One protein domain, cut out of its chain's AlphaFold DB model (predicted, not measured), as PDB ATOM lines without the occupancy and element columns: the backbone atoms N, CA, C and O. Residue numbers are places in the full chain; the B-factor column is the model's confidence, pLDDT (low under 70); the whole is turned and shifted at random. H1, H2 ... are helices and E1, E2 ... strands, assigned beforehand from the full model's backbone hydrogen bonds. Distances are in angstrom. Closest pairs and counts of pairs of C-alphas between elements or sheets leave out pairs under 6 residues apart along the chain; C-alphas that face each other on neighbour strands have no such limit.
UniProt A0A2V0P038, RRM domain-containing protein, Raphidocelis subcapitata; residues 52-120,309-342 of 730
ATOM      1  N   LEU A  52     -47.420 -93.627  47.220       84.75
ATOM      2  CA  LEU A  52     -46.964 -92.560  48.106       84.75
ATOM      3  C   LEU A  52     -46.883 -91.233  47.357       84.75
ATOM      4  O   LEU A  52     -46.573 -91.191  46.170       84.75
ATOM      5  N   HIS A  53     -47.133 -90.153  48.088       86.38
ATOM      6  CA  HIS A  53     -46.923 -88.769  47.679       86.38
ATOM      7  C   HIS A  53     -45.950 -88.127  48.671       86.38
ATOM      8  O   HIS A  53     -46.168 -88.193  49.886       86.38
ATOM      9  N   ILE A  54     -44.869 -87.557  48.145       86.19
ATOM     10  CA  ILE A  54     -43.774 -86.931  48.883       86.19
ATOM     11  C   ILE A  54     -43.713 -85.456  48.470       86.19
ATOM     12  O   ILE A  54     -43.465 -85.141  47.306       86.19
ATOM     13  N   GLU A  55     -43.937 -84.556  49.426       83.31
ATOM     14  CA  GLU A  55     -43.806 -83.102  49.255       83.31
ATOM     15  C   GLU A  55     -42.470 -82.628  49.857       83.31
ATOM     16  O   GLU A  55     -42.090 -83.069  50.947       83.31
ATOM     17  N   GLY A  56     -41.803 -81.670  49.203       75.12
ATOM     18  CA  GLY A  56     -40.654 -80.951  49.778       75.12
ATOM     19  C   GLY A  56     -39.271 -81.503  49.417       75.12
ATOM     20  O   GLY A  56     -38.301 -81.187  50.099       75.12
ATOM     21  N   LEU A  57     -39.162 -82.307  48.357       75.31
ATOM     22  CA  LEU A  57     -37.867 -82.746  47.826       75.31
ATOM     23  C   LEU A  57     -37.146 -81.609  47.068       75.31
ATOM     24  O   LEU A  57     -37.810 -80.754  46.469       75.31
ATOM     25  N   PRO A  58     -35.796 -81.591  47.060       72.69
ATOM     26  CA  PRO A  58     -35.022 -80.621  46.293       72.69
ATOM     27  C   PRO A  58     -35.178 -80.858  44.785       72.69
ATOM     28  O   PRO A  58     -35.262 -81.993  44.324       72.69
ATOM     29  N   LEU A  59     -35.142 -79.780  43.997       66.94
ATOM     30  CA  LEU A  59     -35.336 -79.805  42.536       66.94
ATOM     31  C   LEU A  59     -34.256 -80.585  41.763       66.94
ATOM     32  O   LEU A  59     -34.413 -80.831  40.573       66.94
ATOM     33  N   THR A  60     -33.155 -80.943  42.423       71.31
ATOM     34  CA  THR A  60     -32.071 -81.767  41.875       71.31
ATOM     35  C   THR A  60     -32.391 -83.267  41.884       71.31
ATOM     36  O   THR A  60     -31.630 -84.052  41.321       71.31
ATOM     37  N   MET A  61     -33.501 -83.688  42.503       70.50
ATOM     38  CA  MET A  61     -33.978 -85.074  42.461       70.50
ATOM     39  C   MET A  61     -34.694 -85.379  41.143       70.50
ATOM     40  O   MET A  61     -35.755 -84.831  40.851       70.50
ATOM     41  N   THR A  62     -34.132 -86.305  40.365       76.44
ATOM     42  CA  THR A  62     -34.775 -86.872  39.173       76.44
ATOM     43  C   THR A  62     -35.658 -88.064  39.541       76.44
ATOM     44  O   THR A  62     -35.422 -88.742  40.544       76.44
ATOM     45  N   ALA A  63     -36.657 -88.367  38.703       75.44
ATOM     46  CA  ALA A  63     -37.533 -89.526  38.903       75.44
ATOM     47  C   ALA A  63     -36.743 -90.849  38.978       75.44
ATOM     48  O   ALA A  63     -37.032 -91.671  39.842       75.44
ATOM     49  N   SER A  64     -35.697 -91.013  38.157       79.19
ATOM     50  CA  SER A  64     -34.834 -92.204  38.157       79.19
ATOM     51  C   SER A  64     -34.075 -92.381  39.476       79.19
ATOM     52  O   SER A  64     -34.078 -93.469  40.054       79.19
ATOM     53  N   LYS A  65     -33.483 -91.299  40.002       81.38
ATOM     54  CA  LYS A  65     -32.744 -91.332  41.274       81.38
ATOM     55  C   LYS A  65     -33.676 -91.562  42.465       81.38
ATOM     56  O   LYS A  65     -33.309 -92.239  43.421       81.38
ATOM     57  N   LEU A  66     -34.913 -91.066  42.380       80.81
ATOM     58  CA  LEU A  66     -35.962 -91.405  43.334       80.81
ATOM     59  C   LEU A  66     -36.362 -92.884  43.241       80.81
ATOM     60  O   LEU A  66     -36.444 -93.531  44.279       80.81
ATOM     61  N   SER A  67     -36.601 -93.442  42.048       81.00
ATOM     62  CA  SER A  67     -36.949 -94.866  41.926       81.00
ATOM     63  C   SER A  67     -35.843 -95.775  42.460       81.00
ATOM     64  O   SER A  67     -36.146 -96.745  43.146       81.00
ATOM     65  N   GLU A  68     -34.576 -95.427  42.234       83.69
ATOM     66  CA  GLU A  68     -33.410 -96.157  42.745       83.69
ATOM     67  C   GLU A  68     -33.363 -96.144  44.285       83.69
ATOM     68  O   GLU A  68     -33.361 -97.203  44.913       83.69
ATOM     69  N   LEU A  69     -33.472 -94.960  44.906       82.62
ATOM     70  CA  LEU A  69     -33.564 -94.810  46.369       82.62
ATOM     71  C   LEU A  69     -34.775 -95.536  46.978       82.62
ATOM     72  O   LEU A  69     -34.705 -96.038  48.099       82.62
ATOM     73  N   MET A  70     -35.898 -95.574  46.261       81.69
ATOM     74  CA  MET A  70     -37.144 -96.169  46.751       81.69
ATOM     75  C   MET A  70     -37.203 -97.686  46.540       81.69
ATOM     76  O   MET A  70     -37.876 -98.367  47.313       81.69
ATOM     77  N   THR A  71     -36.446 -98.224  45.578       84.94
ATOM     78  CA  THR A  71     -36.334 -99.672  45.323       84.94
ATOM     79  C   THR A  71     -35.723-100.415  46.514       84.94
ATOM     80  O   THR A  71     -36.115-101.545  46.795       84.94
ATOM     81  N   ALA A  72     -34.862 -99.754  47.298       83.88
ATOM     82  CA  ALA A  72     -34.329-100.291  48.554       83.88
ATOM     83  C   ALA A  72     -35.413-100.630  49.605       83.88
ATOM     84  O   ALA A  72     -35.173-101.444  50.492       83.88
ATOM     85  N   TYR A  73     -36.608-100.034  49.508       81.88
ATOM     86  CA  TYR A  73     -37.742-100.328  50.395       81.88
ATOM     87  C   TYR A  73     -38.725-101.350  49.808       81.88
ATOM     88  O   TYR A  73     -39.638-101.783  50.510       81.88
ATOM     89  N   GLY A  74     -38.571-101.724  48.538       82.56
ATOM     90  CA  GLY A  74     -39.418-102.682  47.836       82.56
ATOM     91  C   GLY A  74     -39.583-102.339  46.351       82.56
ATOM     92  O   GLY A  74     -39.293-101.215  45.942       82.56
ATOM     93  N   PRO A  75     -40.082-103.279  45.533       81.00
ATOM     94  CA  PRO A  75     -40.240-103.094  44.091       81.00
ATOM     95  C   PRO A  75     -41.110-101.872  43.758       81.00
ATOM     96  O   PRO A  75     -42.288-101.811  44.120       81.00
ATOM     97  N   VAL A  76     -40.536-100.904  43.041       83.50
ATOM     98  CA  VAL A  76     -41.236 -99.721  42.519       83.50
ATOM     99  C   VAL A  76     -41.744-100.029  41.110       83.50
ATOM    100  O   VAL A  76     -40.962-100.377  40.233       83.50
ATOM    101  N   GLN A  77     -43.050 -99.889  40.878       81.31
ATOM    102  CA  GLN A  77     -43.664-100.050  39.552       81.31
ATOM    103  C   GLN A  77     -43.613 -98.767  38.722       81.31
ATOM    104  O   GLN A  77     -43.508 -98.825  37.501       81.31
ATOM    105  N   TYR A  78     -43.742 -97.607  39.370       81.56
ATOM    106  CA  TYR A  78     -43.798 -96.317  38.687       81.56
ATOM    107  C   TYR A  78     -43.374 -95.183  39.619       81.56
ATOM    108  O   TYR A  78     -43.736 -95.183  40.798       81.56
ATOM    109  N   ALA A  79     -42.650 -94.197  39.094       84.12
ATOM    110  CA  ALA A  79     -42.300 -92.979  39.814       84.12
ATOM    111  C   ALA A  79     -42.401 -91.760  38.887       84.12
ATOM    112  O   ALA A  79     -41.850 -91.768  37.789       84.12
ATOM    113  N   GLU A  80     -43.072 -90.704  39.345       82.38
ATOM    114  CA  GLU A  80     -43.212 -89.437  38.620       82.38
ATOM    115  C   GLU A  80     -42.854 -88.271  39.549       82.38
ATOM    116  O   GLU A  80     -43.249 -88.244  40.718       82.38
ATOM    117  N   ALA A  81     -42.094 -87.303  39.036       80.88
ATOM    118  CA  ALA A  81     -41.699 -86.100  39.757       80.88
ATOM    119  C   ALA A  81     -42.308 -84.877  39.064       80.88
ATOM    120  O   ALA A  81     -41.898 -84.508  37.965       80.88
ATOM    121  N   ALA A  82     -43.289 -84.256  39.714       78.56
ATOM    122  CA  ALA A  82     -43.992 -83.090  39.208       78.56
ATOM    123  C   ALA A  82     -43.473 -81.823  39.911       78.56
ATOM    124  O   ALA A  82     -43.619 -81.691  41.130       78.56
ATOM    125  N   PRO A  83     -42.849 -80.875  39.190       73.38
ATOM    126  CA  PRO A  83     -42.540 -79.573  39.758       73.38
ATOM    127  C   PRO A  83     -43.832 -78.762  39.918       73.38
ATOM    128  O   PRO A  83     -44.666 -78.698  39.008       73.38
ATOM    129  N   GLU A  84     -43.975 -78.106  41.064       69.19
ATOM    130  CA  GLU A  84     -45.046 -77.153  41.339       69.19
ATOM    131  C   GLU A  84     -44.435 -75.814  41.780       69.19
ATOM    132  O   GLU A  84     -43.502 -75.757  42.591       69.19
ATOM    133  N   MET A  85     -44.929 -74.711  41.212       63.91
ATOM    134  CA  MET A  85     -44.554 -73.373  41.665       63.91
ATOM    135  C   MET A  85     -45.365 -73.054  42.916       63.91
ATOM    136  O   MET A  85     -46.570 -72.825  42.830       63.91
ATOM    137  N   ALA A  86     -44.703 -73.042  44.072       57.44
ATOM    138  CA  ALA A  86     -45.328 -72.630  45.314       57.44
ATOM    139  C   ALA A  86     -45.670 -71.140  45.217       57.44
ATOM    140  O   ALA A  86     -44.790 -70.302  45.001       57.44
ATOM    141  N   LYS A  87     -46.960 -70.843  45.363       57.38
ATOM    142  CA  LYS A  87     -47.477 -69.495  45.561       57.38
ATOM    143  C   LYS A  87     -47.764 -69.312  47.044       57.38
ATOM    144  O   LYS A  87     -48.384 -70.190  47.644       57.38
ATOM    145  N   ASP A  88     -47.337 -68.190  47.604       58.41
ATOM    146  CA  ASP A  88     -47.780 -67.758  48.932       58.41
ATOM    147  C   ASP A  88     -49.248 -67.300  48.885       58.41
ATOM    148  O   ASP A  88     -49.807 -67.077  47.807       58.41
ATOM    149  N   ASP A  89     -49.862 -67.081  50.051       54.66
ATOM    150  CA  ASP A  89     -51.244 -66.586  50.179       54.66
ATOM    151  C   ASP A  89     -51.474 -65.215  49.499       54.66
ATOM    152  O   ASP A  89     -52.604 -64.853  49.177       54.66
ATOM    153  N   ALA A  90     -50.397 -64.470  49.212       57.66
ATOM    154  CA  ALA A  90     -50.400 -63.228  48.429       57.66
ATOM    155  C   ALA A  90     -50.273 -63.438  46.899       57.66
ATOM    156  O   ALA A  90     -50.142 -62.474  46.147       57.66
ATOM    157  N   GLY A  91     -50.250 -64.684  46.413       55.09
ATOM    158  CA  GLY A  91     -50.112 -65.036  44.994       55.09
ATOM    159  C   GLY A  91     -48.689 -64.946  44.419       55.09
ATOM    160  O   GLY A  91     -48.470 -65.373  43.283       55.09
ATOM    161  N   ALA A  92     -47.722 -64.437  45.188       50.03
ATOM    162  CA  ALA A  92     -46.315 -64.361  44.804       50.03
ATOM    163  C   ALA A  92     -45.680 -65.760  44.709       50.03
ATOM    164  O   ALA A  92     -45.902 -66.605  45.575       50.03
ATOM    165  N   VAL A  93     -44.873 -66.008  43.670       56.41
ATOM    166  CA  VAL A  93     -44.137 -67.272  43.506       56.41
ATOM    167  C   VAL A  93     -42.868 -67.226  44.355       56.41
ATOM    168  O   VAL A  93     -41.894 -66.576  43.983       56.41
ATOM    169  N   THR A  94     -42.880 -67.915  45.490       57.72
ATOM    170  CA  THR A  94     -41.836 -67.828  46.531       57.72
ATOM    171  C   THR A  94     -40.935 -69.055  46.605       57.72
ATOM    172  O   THR A  94     -39.913 -69.050  47.288       57.72
ATOM    173  N   GLY A  95     -41.250 -70.104  45.845       61.00
ATOM    174  CA  GLY A  95     -40.356 -71.238  45.654       61.00
ATOM    175  C   GLY A  95     -40.848 -72.212  44.592       61.00
ATOM    176  O   GLY A  95     -42.005 -72.200  44.181       61.00
ATOM    177  N   ARG A  96     -39.966 -73.111  44.156       66.06
ATOM    178  CA  ARG A  96     -40.349 -74.299  43.384       66.06
ATOM    179  C   ARG A  96     -40.269 -75.497  44.326       66.06
ATOM    180  O   ARG A  96     -39.222 -75.715  44.934       66.06
ATOM    181  N   ARG A  97     -41.354 -76.257  44.462       71.50
ATOM    182  CA  ARG A  97     -41.401 -77.486  45.270       71.50
ATOM    183  C   ARG A  97     -41.546 -78.677  44.335       71.50
ATOM    184  O   ARG A  97     -42.296 -78.611  43.366       71.50
ATOM    185  N   LEU A  98     -40.832 -79.761  44.620       79.12
ATOM    186  CA  LEU A  98     -40.994 -81.010  43.886       79.12
ATOM    187  C   LEU A  98     -42.027 -81.885  44.608       79.12
ATOM    188  O   LEU A  98     -41.894 -82.150  45.808       79.12
ATOM    189  N   HIS A  99     -43.069 -82.289  43.883       81.88
ATOM    190  CA  HIS A  99     -44.072 -83.247  44.329       81.88
ATOM    191  C   HIS A  99     -43.774 -84.575  43.644       81.88
ATOM    192  O   HIS A  99     -43.967 -84.724  42.438       81.88
ATOM    193  N   CYS A 100     -43.278 -85.537  44.411       84.06
ATOM    194  CA  CYS A 100     -42.933 -86.848  43.884       84.06
ATOM    195  C   CYS A 100     -43.996 -87.875  44.250       84.06
ATOM    196  O   CYS A 100     -44.475 -87.917  45.387       84.06
ATOM    197  N   TYR A 101     -44.318 -88.741  43.299       86.19
ATOM    198  CA  TYR A 101     -45.261 -89.830  43.476       86.19
ATOM    199  C   TYR A 101     -44.578 -91.148  43.137       86.19
ATOM    200  O   TYR A 101     -43.905 -91.251  42.115       86.19
ATOM    201  N   VAL A 102     -44.738 -92.147  44.002       87.12
ATOM    202  CA  VAL A 102     -44.082 -93.456  43.871       87.12
ATOM    203  C   VAL A 102     -45.114 -94.547  44.104       87.12
ATOM    204  O   VAL A 102     -45.774 -94.562  45.143       87.12
ATOM    205  N   VAL A 103     -45.258 -95.451  43.141       86.44
ATOM    206  CA  VAL A 103     -46.166 -96.600  43.183       86.44
ATOM    207  C   VAL A 103     -45.338 -97.856  43.399       86.44
ATOM    208  O   VAL A 103     -44.490 -98.192  42.575       86.44
ATOM    209  N   PHE A 104     -45.595 -98.562  44.494       85.62
ATOM    210  CA  PHE A 104     -44.964 -99.847  44.788       85.62
ATOM    211  C   PHE A 104     -45.742-101.016  44.179       85.62
ATOM    212  O   PHE A 104     -46.963-100.942  44.026       85.62
ATOM    213  N   ALA A 105     -45.058-102.125  43.901       80.69
ATOM    214  CA  ALA A 105     -45.726-103.382  43.583       80.69
ATOM    215  C   ALA A 105     -46.416-103.974  44.821       80.69
ATOM    216  O   ALA A 105     -47.468-104.583  44.668       80.69
ATOM    217  N   ASP A 106     -45.914-103.699  46.031       75.50
ATOM    218  CA  ASP A 106     -46.408-104.279  47.285       75.50
ATOM    219  C   ASP A 106     -46.755-103.245  48.363       75.50
ATOM    220  O   ASP A 106     -46.096-102.215  48.530       75.50
ATOM    221  N   HIS A 107     -47.769-103.560  49.176       72.44
ATOM    222  CA  HIS A 107     -48.159-102.726  50.321       72.44
ATOM    223  C   HIS A 107     -47.095-102.677  51.420       72.44
ATOM    224  O   HIS A 107     -46.983-101.655  52.099       72.44
ATOM    225  N   GLY A 108     -46.318-103.754  51.583       75.12
ATOM    226  CA  GLY A 108     -45.218-103.816  52.545       75.12
ATOM    227  C   GLY A 108     -44.184-102.727  52.271       75.12
ATOM    228  O   GLY A 108     -43.931-101.895  53.144       75.12
ATOM    229  N   GLY A 109     -43.686-102.652  51.032       78.25
ATOM    230  CA  GLY A 109     -42.696-101.649  50.635       78.25
ATOM    231  C   GLY A 109     -43.207-100.213  50.746       78.25
ATOM    232  O   GLY A 109     -42.541 -99.365  51.337       78.25
ATOM    233  N   ALA A 110     -44.450 -99.951  50.320       76.31
ATOM    234  CA  ALA A 110     -45.077 -98.638  50.502       76.31
ATOM    235  C   ALA A 110     -45.200 -98.227  51.986       76.31
ATOM    236  O   ALA A 110     -45.055 -97.049  52.324       76.31
ATOM    237  N   CYS A 111     -45.455 -99.173  52.896       74.31
ATOM    238  CA  CYS A 111     -45.525 -98.887  54.330       74.31
ATOM    239  C   CYS A 111     -44.138 -98.670  54.954       74.31
ATOM    240  O   CYS A 111     -43.981 -97.740  55.750       74.31
ATOM    241  N   LEU A 112     -43.138 -99.473  54.573       79.44
ATOM    242  CA  LEU A 112     -41.750 -99.333  55.026       79.44
ATOM    243  C   LEU A 112     -41.150 -97.997  54.577       79.44
ATOM    244  O   LEU A 112     -40.683 -97.227  55.418       79.44
ATOM    245  N   ALA A 113     -41.264 -97.667  53.287       79.88
ATOM    246  CA  ALA A 113     -40.804 -96.398  52.728       79.88
ATOM    247  C   ALA A 113     -41.445 -95.195  53.440       79.88
ATOM    248  O   ALA A 113     -40.755 -94.265  53.859       79.88
ATOM    249  N   LYS A 114     -42.766 -95.233  53.667       81.31
ATOM    250  CA  LYS A 114     -43.472 -94.171  54.396       81.31
ATOM    251  C   LYS A 114     -43.003 -94.029  55.848       81.31
ATOM    252  O   LYS A 114     -42.930 -92.903  56.333       81.31
ATOM    253  N   ARG A 115     -42.710 -95.134  56.543       79.88
ATOM    254  CA  ARG A 115     -42.194 -95.110  57.924       79.88
ATOM    255  C   ARG A 115     -40.771 -94.546  57.983       79.88
ATOM    256  O   ARG A 115     -40.476 -93.795  58.904       79.88
ATOM    257  N   SER A 116     -39.922 -94.911  57.022       79.19
ATOM    258  CA  SER A 116     -38.515 -94.493  56.967       79.19
ATOM    259  C   SER A 116     -38.359 -93.005  56.633       79.19
ATOM    260  O   SER A 116     -37.590 -92.296  57.272       79.19
ATOM    261  N   LEU A 117     -39.143 -92.509  55.669       76.81
ATOM    262  CA  LEU A 117     -39.056 -91.128  55.182       76.81
ATOM    263  C   LEU A 117     -39.767 -90.088  56.064       76.81
ATOM    264  O   LEU A 117     -39.621 -88.890  55.827       76.81
ATOM    265  N   GLN A 118     -40.585 -90.502  57.034       74.44
ATOM    266  CA  GLN A 118     -41.214 -89.548  57.947       74.44
ATOM    267  C   GLN A 118     -40.205 -89.102  59.014       74.44
ATOM    268  O   GLN A 118     -39.631 -89.958  59.691       74.44
ATOM    269  N   PRO A 119     -40.000 -87.784  59.216       58.56
ATOM    270  CA  PRO A 119     -39.105 -87.307  60.260       58.56
ATOM    271  C   PRO A 119     -39.612 -87.790  61.620       58.56
ATOM    272  O   PRO A 119     -40.755 -87.516  62.000       58.56
ATOM    273  N   ARG A 120     -38.763 -88.515  62.360       47.56
ATOM    274  CA  ARG A 120     -39.045 -88.847  63.758       47.56
ATOM    275  C   ARG A 120     -39.156 -87.539  64.532       47.56
ATOM    276  O   ARG A 120     -38.181 -86.802  64.636       47.56
ATOM    277  N   ARG A 309     -42.839 -84.118  53.706       78.38
ATOM    278  CA  ARG A 309     -44.146 -84.700  54.058       78.38
ATOM    279  C   ARG A 309     -44.432 -85.908  53.182       78.38
ATOM    280  O   ARG A 309     -44.651 -85.758  51.986       78.38
ATOM    281  N   VAL A 310     -44.517 -87.090  53.796       83.50
ATOM    282  CA  VAL A 310     -44.915 -88.329  53.103       83.50
ATOM    283  C   VAL A 310     -46.321 -88.756  53.499       83.50
ATOM    284  O   VAL A 310     -46.627 -88.994  54.676       83.50
ATOM    285  N   ARG A 311     -47.188 -88.874  52.495       83.62
ATOM    286  CA  ARG A 311     -48.607 -89.233  52.607       83.62
ATOM    287  C   ARG A 311     -48.920 -90.372  51.633       83.62
ATOM    288  O   ARG A 311     -48.180 -90.608  50.688       83.62
ATOM    289  N   PHE A 312     -50.022 -91.089  51.852       81.94
ATOM    290  CA  PHE A 312     -50.567 -91.933  50.783       81.94
ATOM    291  C   PHE A 312     -51.211 -91.028  49.734       81.94
ATOM    292  O   PHE A 312     -51.898 -90.068  50.102       81.94
ATOM    293  N   ALA A 313     -50.981 -91.321  48.456       79.06
ATOM    294  CA  ALA A 313     -51.530 -90.533  47.367       79.06
ATOM    295  C   ALA A 313     -53.063 -90.617  47.381       79.06
ATOM    296  O   ALA A 313     -53.655 -91.696  47.366       79.06
ATOM    297  N   LYS A 314     -53.699 -89.447  47.418       80.25
ATOM    298  CA  LYS A 314     -55.127 -89.262  47.159       80.25
ATOM    299  C   LYS A 314     -55.267 -88.555  45.813       80.25
ATOM    300  O   LYS A 314     -54.417 -87.709  45.538       80.25
ATOM    301  N   PRO A 315     -56.333 -88.773  45.023       76.75
ATOM    302  CA  PRO A 315     -56.523 -88.060  43.755       76.75
ATOM    303  C   PRO A 315     -56.520 -86.528  43.929       76.75
ATOM    304  O   PRO A 315     -55.954 -85.818  43.110       76.75
ATOM    305  N   GLN A 316     -57.049 -86.027  45.052       75.00
ATOM    306  CA  GLN A 316     -57.035 -84.605  45.431       75.00
ATOM    307  C   GLN A 316     -55.637 -84.035  45.776       75.00
ATOM    308  O   GLN A 316     -55.493 -82.826  45.898       75.00
ATOM    309  N   ASN A 317     -54.631 -84.893  45.998       73.19
ATOM    310  CA  ASN A 317     -53.255 -84.507  46.337       73.19
ATOM    311  C   ASN A 317     -52.301 -84.628  45.127       73.19
ATOM    312  O   ASN A 317     -51.102 -84.379  45.270       73.19
ATOM    313  N   VAL A 318     -52.784 -85.080  43.962       75.19
ATOM    314  CA  VAL A 318     -51.953 -85.203  42.756       75.19
ATOM    315  C   VAL A 318     -51.834 -83.834  42.092       75.19
ATOM    316  O   VAL A 318     -52.850 -83.217  41.768       75.19
ATOM    317  N   ALA A 319     -50.600 -83.365  41.906       72.50
ATOM    318  CA  ALA A 319     -50.300 -82.067  41.319       72.50
ATOM    319  C   ALA A 319     -50.905 -81.944  39.913       72.50
ATOM    320  O   ALA A 319     -50.956 -82.906  39.141       72.50
ATOM    321  N   ALA A 320     -51.345 -80.736  39.554       68.50
ATOM    322  CA  ALA A 320     -51.930 -80.483  38.238       68.50
ATOM    323  C   ALA A 320     -50.928 -80.704  37.085       68.50
ATOM    324  O   ALA A 320     -51.360 -80.978  35.968       68.50
ATOM    325  N   SER A 321     -49.623 -80.621  37.375       68.75
ATOM    326  CA  SER A 321     -48.507 -80.875  36.460       68.75
ATOM    327  C   SER A 321     -48.189 -82.360  36.224       68.75
ATOM    328  O   SER A 321     -47.355 -82.649  35.371       68.75
ATOM    329  N   CYS A 322     -48.847 -83.299  36.918       72.69
ATOM    330  CA  CYS A 322     -48.712 -84.729  36.622       72.69
ATOM    331  C   CYS A 322     -49.395 -85.134  35.309       72.69
ATOM    332  O   CYS A 322     -50.434 -84.576  34.934       72.69
ATOM    333  N   THR A 323     -48.879 -86.185  34.666       80.19
ATOM    334  CA  THR A 323     -49.446 -86.725  33.422       80.19
ATOM    335  C   THR A 323     -50.930 -87.119  33.574       80.19
ATOM    336  O   THR A 323     -51.334 -87.675  34.604       80.19
ATOM    337  N   PRO A 324     -51.784 -86.897  32.548       77.69
ATOM    338  CA  PRO A 324     -53.190 -87.315  32.592       77.69
ATOM    339  C   PRO A 324     -53.362 -88.821  32.836       77.69
ATOM    340  O   PRO A 324     -54.262 -89.228  33.569       77.69
ATOM    341  N   ALA A 325     -52.459 -89.637  32.280       77.25
ATOM    342  CA  ALA A 325     -52.417 -91.082  32.486       77.25
ATOM    343  C   ALA A 325     -52.158 -91.451  33.957       77.25
ATOM    344  O   ALA A 325     -52.888 -92.266  34.520       77.25
ATOM    345  N   PHE A 326     -51.189 -90.807  34.619       81.19
ATOM    346  CA  PHE A 326     -50.925 -91.040  36.039       81.19
ATOM    347  C   PHE A 326     -52.085 -90.584  36.933       81.19
ATOM    348  O   PHE A 326     -52.482 -91.293  37.862       81.19
ATOM    349  N   ARG A 327     -52.703 -89.437  36.620       82.25
ATOM    350  CA  ARG A 327     -53.897 -88.951  37.334       82.25
ATOM    351  C   ARG A 327     -55.069 -89.933  37.214       82.25
ATOM    352  O   ARG A 327     -55.724 -90.207  38.220       82.25
ATOM    353  N   ALA A 328     -55.290 -90.511  36.031       80.69
ATOM    354  CA  ALA A 328     -56.280 -91.566  35.819       80.69
ATOM    355  C   ALA A 328     -55.930 -92.859  36.581       80.69
ATOM    356  O   ALA A 328     -56.800 -93.434  37.234       80.69
ATOM    357  N   PHE A 329     -54.660 -93.280  36.579       82.00
ATOM    358  CA  PHE A 329     -54.189 -94.458  37.315       82.00
ATOM    359  C   PHE A 329     -54.395 -94.326  38.832       82.00
ATOM    360  O   PHE A 329     -54.955 -95.225  39.461       82.00
ATOM    361  N   ILE A 330     -54.018 -93.191  39.432       81.62
ATOM    362  CA  ILE A 330     -54.235 -92.938  40.867       81.62
ATOM    363  C   ILE A 330     -55.727 -92.817  41.197       81.62
ATOM    364  O   ILE A 330     -56.155 -93.299  42.247       81.62
ATOM    365  N   ALA A 331     -56.541 -92.234  40.310       80.94
ATOM    366  CA  ALA A 331     -57.992 -92.216  40.477       80.94
ATOM    367  C   ALA A 331     -58.598 -93.632  40.436       80.94
ATOM    368  O   ALA A 331     -59.430 -93.948  41.283       80.94
ATOM    369  N   ALA A 332     -58.143 -94.502  39.528       79.12
ATOM    370  CA  ALA A 332     -58.585 -95.895  39.434       79.12
ATOM    371  C   ALA A 332     -58.155 -96.730  40.655       79.12
ATOM    372  O   ALA A 332     -58.990 -97.397  41.264       79.12
ATOM    373  N   GLN A 333     -56.890 -96.627  41.079       75.81
ATOM    374  CA  GLN A 333     -56.372 -97.237  42.314       75.81
ATOM    375  C   GLN A 333     -57.171 -96.780  43.545       75.81
ATOM    376  O   GLN A 333     -57.574 -97.590  44.378       75.81
ATOM    377  N   TRP A 334     -57.463 -95.478  43.651       75.88
ATOM    378  CA  TRP A 334     -58.279 -94.935  44.738       75.88
ATOM    379  C   TRP A 334     -59.738 -95.406  44.661       75.88
ATOM    380  O   TRP A 334     -60.339 -95.696  45.697       75.88
ATOM    381  N   ALA A 335     -60.316 -95.522  43.464       76.50
ATOM    382  CA  ALA A 335     -61.658 -96.061  43.261       76.50
ATOM    383  C   ALA A 335     -61.739 -97.538  43.678       76.50
ATOM    384  O   ALA A 335     -62.654 -97.901  44.407       76.50
ATOM    385  N   GLN A 336     -60.751 -98.366  43.326       69.06
ATOM    386  CA  GLN A 336     -60.659 -99.763  43.773       69.06
ATOM    387  C   GLN A 336     -60.480 -99.860  45.297       69.06
ATOM    388  O   GLN A 336     -61.226-100.577  45.967       69.06
ATOM    389  N   ALA A 337     -59.555 -99.078  45.866       63.31
ATOM    390  CA  ALA A 337     -59.319 -99.034  47.307       63.31
ATOM    391  C   ALA A 337     -60.556 -98.575  48.095       63.31
ATOM    392  O   ALA A 337     -60.865 -99.137  49.145       63.31
ATOM    393  N   SER A 338     -61.283 -97.575  47.590       66.75
ATOM    394  CA  SER A 338     -62.507 -97.070  48.225       66.75
ATOM    395  C   SER A 338     -63.727 -97.958  47.974       66.75
ATOM    396  O   SER A 338     -64.563 -98.060  48.865       66.75
ATOM    397  N   ALA A 339     -63.816 -98.656  46.838       62.53
ATOM    398  CA  ALA A 339     -64.844 -99.665  46.591       62.53
ATOM    399  C   ALA A 339     -64.707-100.841  47.564       62.53
ATOM    400  O   ALA A 339     -65.694-101.235  48.177       62.53
ATOM    401  N   ILE A 340     -63.488-101.338  47.787       58.00
ATOM    402  CA  ILE A 340     -63.238-102.420  48.749       58.00
ATOM    403  C   ILE A 340     -63.400-101.923  50.196       58.00
ATOM    404  O   ILE A 340     -64.038-102.598  50.999       58.00
ATOM    405  N   ALA A 341     -62.972-100.696  50.523       52.97
ATOM    406  CA  ALA A 341     -63.267-100.092  51.828       52.97
ATOM    407  C   ALA A 341     -64.773 -99.851  52.080       52.97
ATOM    408  O   ALA A 341     -65.179 -99.789  53.236       52.97
ATOM    409  N   LYS A 342     -65.586 -99.722  51.022       49.09
ATOM    410  CA  LYS A 342     -67.051 -99.558  51.071       49.09
ATOM    411  C   LYS A 342     -67.812-100.891  50.981       49.09
ATOM    412  O   LYS A 342     -68.978-100.949  51.358       49.09
TER     413      LYS A 342
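AT A GLANCE: This is residues 52 to 120 and 309 to 342 of the 730 residues of the protein "RRM domain-containing protein" of Raphidocelis subcapitata (UniProt A0A2V0P038). A twisted sheet of four strands has two helices, H1 and H2, over one face, while a longer third helix, H3, only grazes the sheet and ends in residues 336 to 342, which stick out. The turn of the long hairpin of E2 and E3 and the last turns of H3 lie at opposite ends of the domain. The printed part has 103 residues with three named helices and four named strands, in the order E1, H1, E2, E3, H2, E4, H3, and its class is mixed, helices and strands. The sheet runs E2, E3, E1, E4, all antiparallel. The whole is compact, with a radius of gyration of the C-alphas of 14.1 A and spans of 41 by 31 by 28 A.

IN THESE COORDINATES: Find C-alpha 52 at (-46.964, -92.560, 48.106); from there E1 runs through residues 52 to 57, 13.4 A. H1 follows at residues 63 to 71, 12.1 A. Next come E2, residues 76 to 87, 31.0 A, and E3, residues 93 to 104, 32.6 A, which begins at C-alpha 93 at (-44.137, -67.272, 43.506). H2 spans residues 107 to 117, 15.5 A. Past the cut, E4 takes residues 309 to 312, 10.2 A. H3, residues 324 to 342, is 26.1 A long and ends at C-alpha 342 at (-67.051, -99.558, 51.071).

HOW THE PARTS SIT: Begin with the hairpin of E2 and E3, where N 82 and O 99 are 2.8 A apart, within hydrogen-bond range. E1 is the antiparallel neighbour of E3, with N 54 and O 100 at 2.8 A. E4 is the antiparallel neighbour of E1, with N 53 and O 311 at 2.8 A. E1, H1 and E2 form a split strand-helix-strand unit, two strands running the same way with E3 between them, and its crossover is right-handed. H1 and H2 lie on the same face of the sheet, in two layers, helices on one face of a sheet. H1, at a height over the sheet of 7.5 A, is over E3 and runs slantwise to the strands; its closest C-alphas to E2 are those of Ala 63 and Ala 81, 5.5 A. H2, at a height of 8.3 A, is over E1 and only just over E3, with 3 of its 11 C-alphas there, and runs along the strands. The closest C-alphas of H2 and E4 are those of Lys 114 and Val 310, 6.2 A. H1 and H2 are close but not clearly touching, the C-alphas of Met 70 and Ala 113 being 7.0 A apart, and their lines are about perpendicular at 74 degrees. H3 grazes the sheet with residues 326 to 330 and is apart from H1 and H2. In H1, H2 and H3 every O i to N i+4 pair is within hydrogen-bond range.

THE WHOLE: Look for the two C-alphas farthest apart at Ala 92 and Ile 340, 41.8 A. Residues 121 to 308 are not printed, and C-alphas 120 and 309 are 11.7 A apart across this cut. The link from E4 to H3 is long, with 11 residues. The mean pLDDT of the printed part is 74.7, and residues under 70 include 84 to 96 and 336 to 342.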